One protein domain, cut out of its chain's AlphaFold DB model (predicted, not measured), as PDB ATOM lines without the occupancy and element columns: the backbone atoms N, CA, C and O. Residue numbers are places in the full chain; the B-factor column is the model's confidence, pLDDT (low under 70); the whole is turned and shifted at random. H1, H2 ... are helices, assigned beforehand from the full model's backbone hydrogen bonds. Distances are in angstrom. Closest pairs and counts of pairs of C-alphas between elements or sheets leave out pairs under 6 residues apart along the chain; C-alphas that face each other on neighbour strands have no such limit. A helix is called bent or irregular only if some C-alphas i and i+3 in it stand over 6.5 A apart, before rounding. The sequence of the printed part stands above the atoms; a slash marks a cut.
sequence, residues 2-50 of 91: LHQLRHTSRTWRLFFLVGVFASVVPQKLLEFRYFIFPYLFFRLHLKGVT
ATOM      1  N   LEU A   2     212.368 233.610 187.849       64.88
ATOM      2  CA  LEU A   2     212.504 234.463 189.055       64.88
ATOM      3  C   LEU A   2     213.794 235.307 189.118       64.88
ATOM      4  O   LEU A   2     213.759 236.449 189.568       64.88
ATOM      5  N   HIS A   3     214.918 234.793 188.609       66.69
ATOM      6  CA  HIS A   3     216.174 235.550 188.537       66.69
ATOM      7  C   HIS A   3     216.089 236.782 187.608       66.69
ATOM      8  O   HIS A   3     216.772 237.777 187.838       66.69
ATOM      9  N   GLN A   4     215.212 236.763 186.597       72.75
ATOM     10  CA  GLN A   4     215.033 237.875 185.648       72.75
ATOM     11  C   GLN A   4     214.326 239.085 186.275       72.75
ATOM     12  O   GLN A   4     214.404 240.189 185.742       72.75
ATOM     13  N   LEU A   5     213.695 238.911 187.440       67.62
ATOM     14  CA  LEU A   5     213.046 239.986 188.195       67.62
ATOM     15  C   LEU A   5     213.982 240.656 189.196       67.62
ATOM     16  O   LEU A   5     213.558 241.563 189.908       67.62
ATOM     17  N   ARG A   6     215.257 240.257 189.265       69.12
ATOM     18  CA  ARG A   6     216.219 240.815 190.230       69.12
ATOM     19  C   ARG A   6     216.452 242.324 190.052       69.12
ATOM     20  O   ARG A   6     216.873 242.978 190.996       69.12
ATOM     21  N   HIS A   7     216.125 242.868 188.879       72.12
ATOM     22  CA  HIS A   7     216.155 244.303 188.577       72.12
ATOM     23  C   HIS A   7     214.948 245.078 189.153       72.12
ATOM     24  O   HIS A   7     214.993 246.301 189.262       72.12
ATOM     25  N   THR A   8     213.840 244.414 189.493       73.06
ATOM     26  CA  THR A   8     212.650 245.105 190.025       73.06
ATOM     27  C   THR A   8     212.863 245.554 191.469       73.06
ATOM     28  O   THR A   8     213.528 244.876 192.258       73.06
ATOM     29  N   SER A   9     212.304 246.716 191.824       81.44
ATOM     30  CA  SER A   9     212.407 247.253 193.180       81.44
ATOM     31  C   SER A   9     211.755 246.299 194.186       81.44
ATOM     32  O   SER A   9     210.741 245.652 193.906       81.44
ATOM     33  N   ARG A  10     212.332 246.206 195.391       80.19
ATOM     34  CA  ARG A  10     211.782 245.360 196.465       80.19
ATOM     35  C   ARG A  10     210.339 245.749 196.805       80.19
ATOM     36  O   ARG A  10     209.521 244.874 197.064       80.19
ATOM     37  N   THR A  11     210.021 247.039 196.716       83.88
ATOM     38  CA  THR A  11     208.686 247.595 196.946       83.88
ATOM     39  C   THR A  11     207.659 247.081 195.938       83.88
ATOM     40  O   THR A  11     206.575 246.668 196.333       83.88
ATOM     41  N   TRP A  12     208.008 247.020 194.648       84.25
ATOM     42  CA  TRP A  12     207.116 246.477 193.621       84.25
ATOM     43  C   TRP A  12     206.803 244.998 193.870       84.25
ATOM     44  O   TRP A  12     205.649 244.586 193.795       84.25
ATOM     45  N   ARG A  13     207.817 244.207 194.251       81.94
ATOM     46  CA  ARG A  13     207.636 242.783 194.578       81.94
ATOM     47  C   ARG A  13     206.696 242.586 195.769       81.94
ATOM     48  O   ARG A  13     205.881 241.671 195.738       81.94
ATOM     49  N   LEU A  14     206.793 243.440 196.790       87.25
ATOM     50  CA  LEU A  14     205.898 243.412 197.949       87.25
ATOM     51  C   LEU A  14     204.459 243.766 197.564       87.25
ATOM     52  O   LEU A  14     203.555 242.998 197.874       87.25
ATOM     53  N   PHE A  15     204.246 244.869 196.839       87.31
ATOM     54  CA  PHE A  15     202.906 245.252 196.383       87.31
ATOM     55  C   PHE A  15     202.271 244.192 195.485       87.31
ATOM     56  O   PHE A  15     201.095 243.881 195.648       87.31
ATOM     57  N   PHE A  16     203.054 243.595 194.586       87.38
ATOM     58  CA  PHE A  16     202.589 242.498 193.751       87.38
ATOM     59  C   PHE A  16     202.147 241.297 194.599       87.38
ATOM     60  O   PHE A  16     201.036 240.811 194.421       87.38
ATOM     61  N   LEU A  17     202.962 240.853 195.564       87.25
ATOM     62  CA  LEU A  17     202.614 239.727 196.442       87.25
ATOM     63  C   LEU A  17     201.365 239.999 197.283       87.25
ATOM     64  O   LEU A  17     200.497 239.136 197.367       87.25
ATOM     65  N   VAL A  18     201.256 241.192 197.869       88.94
ATOM     66  CA  VAL A  18     200.071 241.594 198.640       88.94
ATOM     67  C   VAL A  18     198.835 241.639 197.744       88.94
ATOM     68  O   VAL A  18     197.789 241.144 198.143       88.94
ATOM     69  N   GLY A  19     198.957 242.157 196.518       85.75
ATOM     70  CA  GLY A  19     197.864 242.188 195.547       85.75
ATOM     71  C   GLY A  19     197.386 240.793 195.138       85.75
ATOM     72  O   GLY A  19     196.183 240.550 195.109       85.75
ATOM     73  N   VAL A  20     198.309 239.858 194.887       87.25
ATOM     74  CA  VAL A  20     197.956 238.455 194.602       87.25
ATOM     75  C   VAL A  20     197.328 237.786 195.820       87.25
ATOM     76  O   VAL A  20     196.338 237.077 195.697       87.25
ATOM     77  N   PHE A  21     197.871 238.012 197.014       88.00
ATOM     78  CA  PHE A  21     197.311 237.440 198.234       88.00
ATOM     79  C   PHE A  21     195.888 237.953 198.481       88.00
ATOM     80  O   PHE A  21     194.979 237.166 198.731       88.00
ATOM     81  N   ALA A  22     195.675 239.260 198.327       86.75
ATOM     82  CA  ALA A  22     194.371 239.889 198.474       86.75
ATOM     83  C   ALA A  22     193.351 239.421 197.427       86.75
ATOM     84  O   ALA A  22     192.163 239.426 197.725       86.75
ATOM     85  N   SER A  23     193.772 239.008 196.226       81.19
ATOM     86  CA  SER A  23     192.851 238.467 195.219       81.19
ATOM     87  C   SER A  23     192.565 236.973 195.394       81.19
ATOM     88  O   SER A  23     191.473 236.525 195.070       81.19
ATOM     89  N   VAL A  24     193.519 236.194 195.913       82.25
ATOM     90  CA  VAL A  24     193.405 234.727 195.997       82.25
ATOM     91  C   VAL A  24     192.778 234.260 197.310       82.25
ATOM     92  O   VAL A  24     191.985 233.325 197.313       82.25
ATOM     93  N   VAL A  25     193.112 234.895 198.433       85.12
ATOM     94  CA  VAL A  25     192.717 234.435 199.776       85.12
ATOM     95  C   VAL A  25     191.237 234.629 200.124       85.12
ATOM     96  O   VAL A  25     190.667 233.715 200.716       85.12
ATOM     97  N   PRO A  26     190.567 235.750 199.789       83.81
ATOM     98  CA  PRO A  26     189.146 235.903 200.110       83.81
ATOM     99  C   PRO A  26     188.233 235.085 199.183       83.81
ATOM    100  O   PRO A  26     187.021 235.021 199.398       83.81
ATOM    101  N   GLN A  27     188.792 234.469 198.142       80.50
ATOM    102  CA  GLN A  27     188.045 233.757 197.121       80.50
ATOM    103  C   GLN A  27     187.551 232.402 197.662       80.50
ATOM    104  O   GLN A  27     188.341 231.506 197.946       80.50
ATOM    105  N   LYS A  28     186.228 232.214 197.756       78.44
ATOM    106  CA  LYS A  28     185.637 230.919 198.155       78.44
ATOM    107  C   LYS A  28     185.784 229.825 197.089       78.44
ATOM    108  O   LYS A  28     185.678 228.648 197.414       78.44
ATOM    109  N   LEU A  29     186.013 230.215 195.834       78.25
ATOM    110  CA  LEU A  29     186.165 229.314 194.696       78.25
ATOM    111  C   LEU A  29     187.408 229.701 193.896       78.25
ATOM    112  O   LEU A  29     187.456 230.767 193.281       78.25
ATOM    113  N   LEU A  30     188.420 228.838 193.907       74.69
ATOM    114  CA  LEU A  30     189.637 229.058 193.135       74.69
ATOM    115  C   LEU A  30     189.386 228.733 191.665       74.69
ATOM    116  O   LEU A  30     189.475 227.583 191.245       74.69
ATOM    117  N   GLU A  31     189.111 229.765 190.873       77.88
ATOM    118  CA  GLU A  31     189.129 229.644 189.421       77.88
ATOM    119  C   GLU A  31     190.471 230.119 188.865       77.88
ATOM    120  O   GLU A  31     191.005 231.167 189.238       77.88
ATOM    121  N   PHE A  32     191.006 229.375 187.898       70.69
ATOM    122  CA  PHE A  32     192.285 229.702 187.265       70.69
ATOM    123  C   PHE A  32     192.294 231.087 186.599       70.69
ATOM    124  O   PHE A  32     193.352 231.708 186.475       70.69
ATOM    125  N   ARG A  33     191.120 231.618 186.226       80.38
ATOM    126  CA  ARG A  33     190.993 232.934 185.585       80.38
ATOM    127  C   ARG A  33     191.510 234.088 186.447       80.38
ATOM    128  O   ARG A  33     192.000 235.075 185.904       80.38
ATOM    129  N   TYR A  34     191.465 233.966 187.775       81.56
ATOM    130  CA  TYR A  34     191.912 235.035 188.677       81.56
ATOM    131  C   TYR A  34     193.429 235.242 188.648       81.56
ATOM    132  O   TYR A  34     193.924 236.316 188.988       81.56
ATOM    133  N   PHE A  35     194.176 234.246 188.170       81.44
ATOM    134  CA  PHE A  35     195.630 234.301 188.064       81.44
ATOM    135  C   PHE A  35     196.121 234.909 186.745       81.44
ATOM    136  O   PHE A  35     197.312 235.197 186.627       81.44
ATOM    137  N   ILE A  36     195.229 235.168 185.780       84.00
ATOM    138  CA  ILE A  36     195.596 235.736 184.473       84.00
ATOM    139  C   ILE A  36     196.229 237.117 184.650       84.00
ATOM    140  O   ILE A  36     197.319 237.367 184.138       84.00
ATOM    141  N   PHE A  37     195.590 238.008 185.412       83.75
ATOM    142  CA  PHE A  37     196.100 239.367 185.610       83.75
ATOM    143  C   PHE A  37     197.448 239.392 186.345       83.75
ATOM    144  O   PHE A  37     198.390 239.971 185.797       83.75
ATOM    145  N   PRO A  38     197.610 238.737 187.514       85.56
ATOM    146  CA  PRO A  38     198.916 238.601 188.151       85.56
ATOM    147  C   PRO A  38     199.998 238.069 187.213       85.56
ATOM    148  O   PRO A  38     201.100 238.615 187.165       85.56
ATOM    149  N   TYR A  39     199.682 237.036 186.432       85.50
ATOM    150  CA  TYR A  39     200.616 236.444 185.484       85.50
ATOM    151  C   TYR A  39     201.024 237.422 184.374       85.50
ATOM    152  O   TYR A  39     202.212 237.545 184.076       85.50
ATOM    153  N   LEU A  40     200.078 238.167 183.794       85.50
ATOM    154  CA  LEU A  40     200.367 239.172 182.768       85.50
ATOM    155  C   LEU A  40     201.246 240.301 183.315       85.50
ATOM    156  O   LEU A  40     202.266 240.632 182.708       85.50
ATOM    157  N   PHE A  41     200.903 240.848 184.485       84.94
ATOM    158  CA  PHE A  41     201.709 241.882 185.138       84.94
ATOM    159  C   PHE A  41     203.121 241.391 185.452       84.94
ATOM    160  O   PHE A  41     204.093 242.106 185.206       84.94
ATOM    161  N   PHE A  42     203.251 240.158 185.937       85.12
ATOM    162  CA  PHE A  42     204.540 239.512 186.147       85.12
ATOM    163  C   PHE A  42     205.337 239.402 184.843       85.12
ATOM    164  O   PHE A  42     206.515 239.757 184.808       85.12
ATOM    165  N   ARG A  43     204.691 238.967 183.754       84.12
ATOM    166  CA  ARG A  43     205.337 238.738 182.457       84.12
ATOM    167  C   ARG A  43     205.833 240.024 181.806       84.12
ATOM    168  O   ARG A  43     206.927 240.023 181.252       84.12
ATOM    169  N   LEU A  44     205.091 241.123 181.943       85.44
ATOM    170  CA  LEU A  44     205.506 242.448 181.465       85.44
ATOM    171  C   LEU A  44     206.798 242.953 182.129       85.44
ATOM    172  O   LEU A  44     207.531 243.735 181.531       85.44
ATOM    173  N   HIS A  45     207.100 242.496 183.346       83.81
ATOM    174  CA  HIS A  45     208.296 242.907 184.089       83.81
ATOM    175  C   HIS A  45     209.493 241.961 183.900       83.81
ATOM    176  O   HIS A  45     210.571 242.216 184.448       83.81
ATOM    177  N   LEU A  46     209.349 240.880 183.126       83.69
ATOM    178  CA  LEU A  46     210.451 239.973 182.818       83.69
ATOM    179  C   LEU A  46     211.352 240.561 181.731       83.69
ATOM    180  O   LEU A  46     210.908 240.882 180.633       83.69
ATOM    181  N   LYS A  47     212.654 240.636 182.018       81.19
ATOM    182  CA  LYS A  47     213.684 241.002 181.038       81.19
ATOM    183  C   LYS A  47     214.526 239.782 180.658       81.19
ATOM    184  O   LYS A  47     214.861 238.963 181.512       81.19
ATOM    185  N   GLY A  48     214.904 239.683 179.382       81.31
ATOM    186  CA  GLY A  48     215.820 238.645 178.890       81.31
ATOM    187  C   GLY A  48     215.191 237.258 178.726       81.31
ATOM    188  O   GLY A  48     215.872 236.255 178.940       81.31
ATOM    189  N   VAL A  49     213.898 237.189 178.392       83.88
ATOM    190  CA  VAL A  49     213.211 235.922 178.093       83.88
ATOM    191  C   VAL A  49     213.797 235.315 176.818       83.88
ATOM    192  O   VAL A  49     213.898 235.975 175.788       83.88
ATOM    193  N   THR A  50     214.208 234.051 176.889       88.31
ATOM    194  CA  THR A  50     214.806 233.338 175.752       88.31
ATOM    195  C   THR A  50     213.721 232.717 174.871       88.31
ATOM    196  O   THR A  50     212.730 232.210 175.390       88.31
TER     197      THR A  50
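AT A GLANCE: This is residues 2 to 50 of the 91 residues of a protein of Ixodes scapularis (UniProt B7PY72). Two helices, H2 and H3, run side by side and opposite ways as a loose helical hairpin, and at one end residues 25 to 33 stick out, the turn between the two helices together with residues 32 and 33 of H3. At the other end of the hairpin lie the very short helix H1 and the tail of residues 45 to 50 after H3. The printed part has 49 residues with three named helices, H1, H2 and H3 in that order along the chain, and no named strand; the class is all helix. The whole is loose, with a radius of gyration of the C-alphas of 12.2 A, and it is only just flat, with spans of 36 by 24 by 13 A.

HOW THE PARTS SIT: H1, residues 2 to 5, touches no helix. It is apart from H2, residues 10 to 24, although the two follow each other in the chain. It is also apart from H3, residues 32 to 44. H2 and H3 touch, with 4 pairs of C-alphas within 8 A, and H3 does so with residues 34 to 38 alone. Their closest C-alphas are those of Val 20 and Pro 38, 6.5 A apart, and their centres are 12.0 A apart. Their lines stand at a shallow tilt of 13 degrees and they run opposite ways, a helical hairpin. In H2 every O i to N i+4 pair is within hydrogen-bond range, in H3 6 of 9 are, and H1 is too short for such a pair.

IN THESE COORDINATES: H1, Leu 2 to Leu 5, begins at C-alpha 2 at (212.504, 234.463, 189.055) and measures 5.6 A from first to last C-alpha. H2, Arg 10 to Val 24, is the longest helix by residues, with 15, and measures 21.2 A from C-alpha 10 at (211.782, 245.360, 196.465) to C-alpha 24 at (193.405, 234.727, 195.997). H3, Phe 32 to Leu 44, has 13 residues, measures 19.3 A and ends at C-alpha 44 at (205.506, 242.448, 181.465). H3 is irregular, but only just: C-alphas 34 and 37 are 6.8 A apart, and its line is a rough one.

THE WHOLE: The two C-alphas farthest apart are those of Lys 28 and Thr 50, at 36.9 A, while the first and last printed C-alphas, of Leu 2 and Thr 50, are 13.5 A apart. Residues 25 to 33, of which 32 and 33 belong to H3, stand free; without them the body of 40 residues spans 29 by 21 by 12 A. The printed part has no cut. The link from H1 to H2 is tight, with 4 residues, and the link from H2 to H3 is short, with 7. The mean pLDDT of the printed part is 81.3, and residues 2 to 3 and 5 to 6 are under 70.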